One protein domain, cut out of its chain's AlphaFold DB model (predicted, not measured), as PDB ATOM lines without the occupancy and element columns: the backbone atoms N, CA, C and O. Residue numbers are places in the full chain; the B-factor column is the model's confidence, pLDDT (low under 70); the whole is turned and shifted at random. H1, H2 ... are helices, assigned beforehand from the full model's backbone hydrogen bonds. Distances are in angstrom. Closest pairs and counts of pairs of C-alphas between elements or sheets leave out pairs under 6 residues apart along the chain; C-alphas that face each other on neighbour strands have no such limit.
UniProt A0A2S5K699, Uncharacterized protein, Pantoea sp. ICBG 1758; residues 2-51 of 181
ATOM      1  N   GLY A   2      32.609  -8.063  13.722       53.94
ATOM      2  CA  GLY A   2      31.700  -6.931  13.496       53.94
ATOM      3  C   GLY A   2      31.315  -6.268  14.823       53.94
ATOM      4  O   GLY A   2      31.069  -6.971  15.803       53.94
ATOM      5  N   LYS A   3      31.271  -4.932  14.875       62.97
ATOM      6  CA  LYS A   3      30.788  -4.189  16.052       62.97
ATOM      7  C   LYS A   3      29.255  -4.186  16.045       62.97
ATOM      8  O   LYS A   3      28.655  -3.680  15.103       62.97
ATOM      9  N   ILE A   4      28.627  -4.745  17.079       69.75
ATOM     10  CA  ILE A   4      27.164  -4.727  17.225       69.75
ATOM     11  C   ILE A   4      26.759  -3.369  17.808       69.75
ATOM     12  O   ILE A   4      26.969  -3.125  18.996       69.75
ATOM     13  N   LEU A   5      26.169  -2.495  16.988       66.62
ATOM     14  CA  LEU A   5      25.499  -1.296  17.494       66.62
ATOM     15  C   LEU A   5      24.255  -1.693  18.297       66.62
ATOM     16  O   LEU A   5      23.408  -2.452  17.823       66.62
ATOM     17  N   ARG A   6      24.151  -1.164  19.518       76.56
ATOM     18  CA  ARG A   6      22.968  -1.271  20.378       76.56
ATOM     19  C   ARG A   6      22.153   0.010  20.247       76.56
ATOM     20  O   ARG A   6      22.729   1.092  20.248       76.56
ATOM     21  N   ILE A   7      20.828  -0.115  20.172       71.50
ATOM     22  CA  ILE A   7      19.934   1.038  19.971       71.50
ATOM     23  C   ILE A   7      19.985   1.989  21.179       71.50
ATOM     24  O   ILE A   7      20.053   3.196  20.984       71.50
ATOM     25  N   ALA A   8      20.109   1.452  22.401       70.56
ATOM     26  CA  ALA A   8      20.344   2.243  23.614       70.56
ATOM     27  C   ALA A   8      21.546   3.199  23.477       70.56
ATOM     28  O   ALA A   8      21.424   4.375  23.780       70.56
ATOM     29  N   SER A   9      22.668   2.754  22.900       73.25
ATOM     30  CA  SER A   9      23.849   3.614  22.720       73.25
ATOM     31  C   SER A   9      23.731   4.642  21.591       73.25
ATOM     32  O   SER A   9      24.552   5.554  21.490       73.25
ATOM     33  N   LEU A  10      22.695   4.534  20.755       75.69
ATOM     34  CA  LEU A  10      22.290   5.579  19.815       75.69
ATOM     35  C   LEU A  10      21.312   6.586  20.456       75.69
ATOM     36  O   LEU A  10      21.247   7.728  20.012       75.69
ATOM     37  N   GLU A  11      20.594   6.200  21.515       79.31
ATOM     38  CA  GLU A  11      19.809   7.107  22.367       79.31
ATOM     39  C   GLU A  11      20.721   7.868  23.354       79.31
ATOM     40  O   GLU A  11      20.651   9.091  23.429       79.31
ATOM     41  N   GLU A  12      21.672   7.181  24.004       77.38
ATOM     42  CA  GLU A  12      22.720   7.764  24.872       77.38
ATOM     43  C   GLU A  12      23.558   8.846  24.162       77.38
ATOM     44  O   GLU A  12      24.043   9.778  24.800       77.38
ATOM     45  N   SER A  13      23.728   8.733  22.840       75.25
ATOM     46  CA  SER A  13      24.461   9.696  22.004       75.25
ATOM     47  C   SER A  13      23.566  10.740  21.317       75.25
ATOM     48  O   SER A  13      24.062  11.539  20.523       75.25
ATOM     49  N   GLY A  14      22.258  10.756  21.598       71.44
ATOM     50  CA  GLY A  14      21.300  11.720  21.040       71.44
ATOM     51  C   GLY A  14      21.006  11.563  19.542       71.44
ATOM     52  O   GLY A  14      20.334  12.413  18.960       71.44
ATOM     53  N   ILE A  15      21.488  10.490  18.905       73.00
ATOM     54  CA  ILE A  15      21.233  10.170  17.489       73.00
ATOM     55  C   ILE A  15      19.788   9.676  17.305       73.00
ATOM     56  O   ILE A  15      19.161   9.915  16.271       73.00
ATOM     57  N   LEU A  16      19.249   9.006  18.326       79.94
ATOM     58  CA  LEU A  16      17.864   8.558  18.420       79.94
ATOM     59  C   LEU A  16      17.162   9.207  19.615       79.94
ATOM     60  O   LEU A  16      17.779   9.577  20.607       79.94
ATOM     61  N   ASN A  17      15.839   9.294  19.515       78.38
ATOM     62  CA  ASN A  17      14.948   9.748  20.577       78.38
ATOM     63  C   ASN A  17      14.075   8.563  21.019       78.38
ATOM     64  O   ASN A  17      13.658   7.775  20.173       78.38
ATOM     65  N   SER A  18      13.701   8.495  22.296       80.25
ATOM     66  CA  SER A  18      12.655   7.615  22.843       80.25
ATOM     67  C   SER A  18      11.369   7.501  21.995       80.25
ATOM     68  O   SER A  18      10.654   6.500  22.081       80.25
ATOM     69  N   HIS A  19      11.050   8.507  21.166       82.06
ATOM     70  CA  HIS A  19       9.986   8.432  20.159       82.06
ATOM     71  C   HIS A  19      10.254   7.352  19.098       82.06
ATOM     72  O   HIS A  19       9.401   6.495  18.875       82.06
ATOM     73  N   PHE A  20      11.457   7.335  18.514       85.38
ATOM     74  CA  PHE A  20      11.874   6.353  17.512       85.38
ATOM     75  C   PHE A  20      11.731   4.923  18.031       85.38
ATOM     76  O   PHE A  20      11.183   4.074  17.336       85.38
ATOM     77  N   GLN A  21      12.159   4.656  19.271       85.44
ATOM     78  CA  GLN A  21      12.055   3.321  19.869       85.44
ATOM     79  C   GLN A  21      10.594   2.829  19.900       85.44
ATOM     80  O   GLN A  21      10.306   1.692  19.525       85.44
ATOM     81  N   LYS A  22       9.648   3.717  20.244       87.00
ATOM     82  CA  LYS A  22       8.200   3.431  20.267       87.00
ATOM     83  C   LYS A  22       7.594   3.206  18.878       87.00
ATOM     84  O   LYS A  22       6.489   2.677  18.792       87.00
ATOM     85  N   GLU A  23       8.251   3.629  17.804       86.81
ATOM     86  CA  GLU A  23       7.842   3.342  16.422       86.81
ATOM     87  C   GLU A  23       8.511   2.069  15.906       86.81
ATOM     88  O   GLU A  23       7.836   1.177  15.390       86.81
ATOM     89  N   TYR A  24       9.814   1.932  16.148       87.69
ATOM     90  CA  TYR A  24      10.626   0.762  15.831       87.69
ATOM     91  C   TYR A  24      10.043  -0.534  16.413       87.69
ATOM     92  O   TYR A  24       9.960  -1.549  15.715       87.69
ATOM     93  N   ASP A  25       9.560  -0.503  17.658       88.75
ATOM     94  CA  ASP A  25       8.961  -1.676  18.302       88.75
ATOM     95  C   ASP A  25       7.562  -2.041  17.798       88.75
ATOM     96  O   ASP A  25       7.145  -3.188  17.971       88.75
ATOM     97  N   LYS A  26       6.873  -1.137  17.091       92.19
ATOM     98  CA  LYS A  26       5.621  -1.443  16.377       92.19
ATOM     99  C   LYS A  26       5.868  -2.117  15.023       92.19
ATOM    100  O   LYS A  26       4.932  -2.658  14.440       92.19
ATOM    101  N   LEU A  27       7.098  -2.094  14.495       90.00
ATOM    102  CA  LEU A  27       7.386  -2.632  13.162       90.00
ATOM    103  C   LEU A  27       7.207  -4.165  13.132       90.00
ATOM    104  O   LEU A  27       7.811  -4.870  13.953       90.00
ATOM    105  N   PRO A  28       6.439  -4.709  12.166       89.62
ATOM    106  CA  PRO A  28       5.925  -6.080  12.229       89.62
ATOM    107  C   PRO A  28       6.953  -7.167  11.891       89.62
ATOM    108  O   PRO A  28       6.678  -8.345  12.099       89.62
ATOM    109  N   SER A  29       8.129  -6.821  11.353       92.31
ATOM    110  CA  SER A  29       9.133  -7.818  10.962       92.31
ATOM    111  C   SER A  29      10.575  -7.384  11.226       92.31
ATOM    112  O   SER A  29      10.927  -6.206  11.153       92.31
ATOM    113  N   ASN A  30      11.446  -8.376  11.430       89.00
ATOM    114  CA  ASN A  30      12.898  -8.193  11.530       89.00
ATOM    115  C   ASN A  30      13.564  -7.737  10.217       89.00
ATOM    116  O   ASN A  30      14.748  -7.396  10.228       89.00
ATOM    117  N   ALA A  31      12.851  -7.741   9.085       90.25
ATOM    118  CA  ALA A  31      13.315  -7.112   7.847       90.25
ATOM    119  C   ALA A  31      13.002  -5.608   7.871       90.25
ATOM    120  O   ALA A  31      13.911  -4.794   7.738       90.25
ATOM    121  N   THR A  32      11.749  -5.245   8.166       88.88
ATOM    122  CA  THR A  32      11.287  -3.851   8.294       88.88
ATOM    123  C   THR A  32      12.076  -3.091   9.362       88.88
ATOM    124  O   THR A  32      12.532  -1.981   9.106       88.88
ATOM    125  N   ARG A  33      12.324  -3.713  10.526       89.44
ATOM    126  CA  ARG A  33      13.172  -3.154  11.595       89.44
ATOM    127  C   ARG A  33      14.592  -2.854  11.110       89.44
ATOM    128  O   ARG A  33      15.079  -1.746  11.305       89.44
ATOM    129  N   ARG A  34      15.245  -3.799  10.420       88.75
ATOM    130  CA  ARG A  34      16.606  -3.597   9.890       88.75
ATOM    131  C   ARG A  34      16.666  -2.533   8.790       88.75
ATOM    132  O   ARG A  34      17.600  -1.741   8.797       88.75
ATOM    133  N   ALA A  35      15.671  -2.476   7.904       87.19
ATOM    134  CA  ALA A  35      15.568  -1.424   6.892       87.19
ATOM    135  C   ALA A  35      15.389  -0.035   7.534       87.19
ATOM    136  O   ALA A  35      16.125   0.889   7.204       87.19
ATOM    137  N   CYS A  36      14.481   0.084   8.508       87.44
ATOM    138  CA  CYS A  36      14.243   1.312   9.265       87.44
ATOM    139  C   CYS A  36      15.503   1.790  10.006       87.44
ATOM    140  O   CYS A  36      15.901   2.942   9.852       87.44
ATOM    141  N   LEU A  37      16.189   0.896  10.735       87.94
ATOM    142  CA  LEU A  37      17.430   1.231  11.440       87.94
ATOM    143  C   LEU A  37      18.539   1.671  10.472       87.94
ATOM    144  O   LEU A  37      19.235   2.643  10.744       87.94
ATOM    145  N   HIS A  38      18.690   0.988   9.332       87.38
ATOM    146  CA  HIS A  38      19.666   1.357   8.305       87.38
ATOM    147  C   HIS A  38      19.364   2.731   7.688       87.38
ATOM    148  O   HIS A  38      20.285   3.519   7.490       87.38
ATOM    149  N   SER A  39      18.090   3.027   7.409       85.56
ATOM    150  CA  SER A  39      17.676   4.335   6.892       85.56
ATOM    151  C   SER A  39      17.985   5.436   7.907       85.56
ATOM    152  O   SER A  39      18.736   6.353   7.600       85.56
ATOM    153  N   VAL A  40      17.557   5.273   9.162       87.88
ATOM    154  CA  VAL A  40      17.779   6.260  10.231       87.88
ATOM    155  C   VAL A  40      19.258   6.473  10.574       87.88
ATOM    156  O   VAL A  40      19.651   7.607  10.833       87.88
ATOM    157  N   VAL A  41      20.105   5.439  10.529       85.88
ATOM    158  CA  VAL A  41      21.569   5.588  10.701       85.88
ATOM    159  C   VAL A  41      22.216   6.348   9.531       85.88
ATOM    160  O   VAL A  41      23.283   6.935   9.698       85.88
ATOM    161  N   ARG A  42      21.576   6.363   8.356       86.00
ATOM    162  CA  ARG A  42      22.048   7.040   7.140       86.00
ATOM    163  C   ARG A  42      21.529   8.476   7.000       86.00
ATOM    164  O   ARG A  42      22.288   9.341   6.579       86.00
ATOM    165  N   SER A  43      20.258   8.725   7.312       85.06
ATOM    166  CA  SER A  43      19.561  10.001   7.085       85.06
ATOM    167  C   SER A  43      19.335  10.821   8.364       85.06
ATOM    168  O   SER A  43      19.216  12.044   8.296       85.06
ATOM    169  N   GLY A  44      19.289  10.165   9.528       86.50
ATOM    170  CA  GLY A  44      18.800  10.720  10.791       86.50
ATOM    171  C   GLY A  44      17.272  10.633  10.922       86.50
ATOM    172  O   GLY A  44      16.529  10.914   9.985       86.50
ATOM    173  N   HIS A  45      16.770  10.293  12.116       84.69
ATOM    174  CA  HIS A  45      15.331  10.067  12.352       84.69
ATOM    175  C   HIS A  45      14.456  11.279  11.983       84.69
ATOM    176  O   HIS A  45      13.370  11.109  11.434       84.69
ATOM    177  N   ALA A  46      14.950  12.501  12.209       84.25
ATOM    178  CA  ALA A  46      14.257  13.724  11.810       84.25
ATOM    179  C   ALA A  46      14.081  13.844  10.282       84.25
ATOM    180  O   ALA A  46      13.045  14.323   9.831       84.25
ATOM    181  N   ALA A  47      15.045  13.375   9.481       86.19
ATOM    182  CA  ALA A  47      14.944  13.404   8.024       86.19
ATOM    183  C   ALA A  47      13.969  12.349   7.480       86.19
ATOM    184  O   ALA A  47      13.311  12.609   6.476       86.19
ATOM    185  N   GLU A  48      13.830  11.196   8.144       86.62
ATOM    186  CA  GLU A  48      12.759  10.234   7.840       86.62
ATOM    187  C   GLU A  48      11.378  10.837   8.140       86.62
ATOM    188  O   GLU A  48      10.506  10.832   7.273       86.62
ATOM    189  N   LEU A  49      11.187  11.430   9.328       84.81
ATOM    190  CA  LEU A  49       9.912  12.052   9.725       84.81
ATOM    191  C   LEU A  49       9.503  13.231   8.825       84.81
ATOM    192  O   LEU A  49       8.313  13.459   8.623       84.81
ATOM    193  N   MET A  50      10.470  13.972   8.277       85.81
ATOM    194  CA  MET A  50      10.229  15.065   7.323       85.81
ATOM    195  C   MET A  50      10.157  14.600   5.855       85.81
ATOM    196  O   MET A  50      10.014  15.437   4.968       85.81
ATOM    197  N   GLY A  51      10.299  13.301   5.564       85.31
ATOM    198  CA  GLY A  51      10.310  12.777   4.190       85.31
ATOM    199  C   GLY A  51      11.528  13.196   3.350       85.31
ATOM    200  O   GLY A  51      11.508  13.063   2.130       85.31
TER     201      GLY A  51
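Overview. This is residues 2 to 51 of the 181 residues of an uncharacterized protein of Pantoea sp. ICBG 1758 (UniProt A0A2S5K699). The long helix H3 and the shorter H2 fold back on each other as an uneven V, and the short H4 makes a corner at the far end of H3 and comes back near H2, so that the centres of H2, H3 and H4 make a triangle with few contacts. The short H1 is to one side of this triangle, near H2. The printed part has 50 residues with four named helices, H1 to H4 in chain order, and no named strand; its class is all helix. It is compact, with a radius of gyration of the C-alphas of 10.5 A, and spans 24 by 23 by 19 A.

Along the chain. Start at Gly 2 and read on to C-alpha 7 at (19.934, 1.038, 19.971), where H1, residues 7 to 11, begins. H2 follows as residues 18 to 24, 10.0 A long. Find C-alpha 30 at (12.898, -8.193, 11.530); from there H3, residues 30 to 43, runs 19.9 A. H4, residues 45 to 49, ends at C-alpha 49, (9.912, 12.052, 9.725).

Arrangement. H1 and H2 are close but not clearly touching; their closest C-alphas, of Glu 11 and Ser 18, are 7.2 A apart. H1 is apart from H3 and H4. H2 and H3 are close but not clearly touching, at a steep tilt of 45 degrees, opposite ways; look at their closest C-alphas, of Tyr 24 and Arg 33, 6.3 A apart. H3, with residues 39 to 40 alone, and H4 only just touch, with 3 pairs of C-alphas within 8 A, and only at the corner; the closest C-alphas are those of Val 40 and Glu 48, 6.8 A. Each O i to N i+4 pair is within hydrogen-bond range in H1, H2 and H4; in H3, 9 of 10 are.

Size, cuts and confidence. The C-alphas of Gly 2 and Met 50, the two farthest apart, are 31.4 A apart. The printed part has no cut, and no link is long. Mean pLDDT of the printed part is 82.3; residues 2 to 5 are under 70.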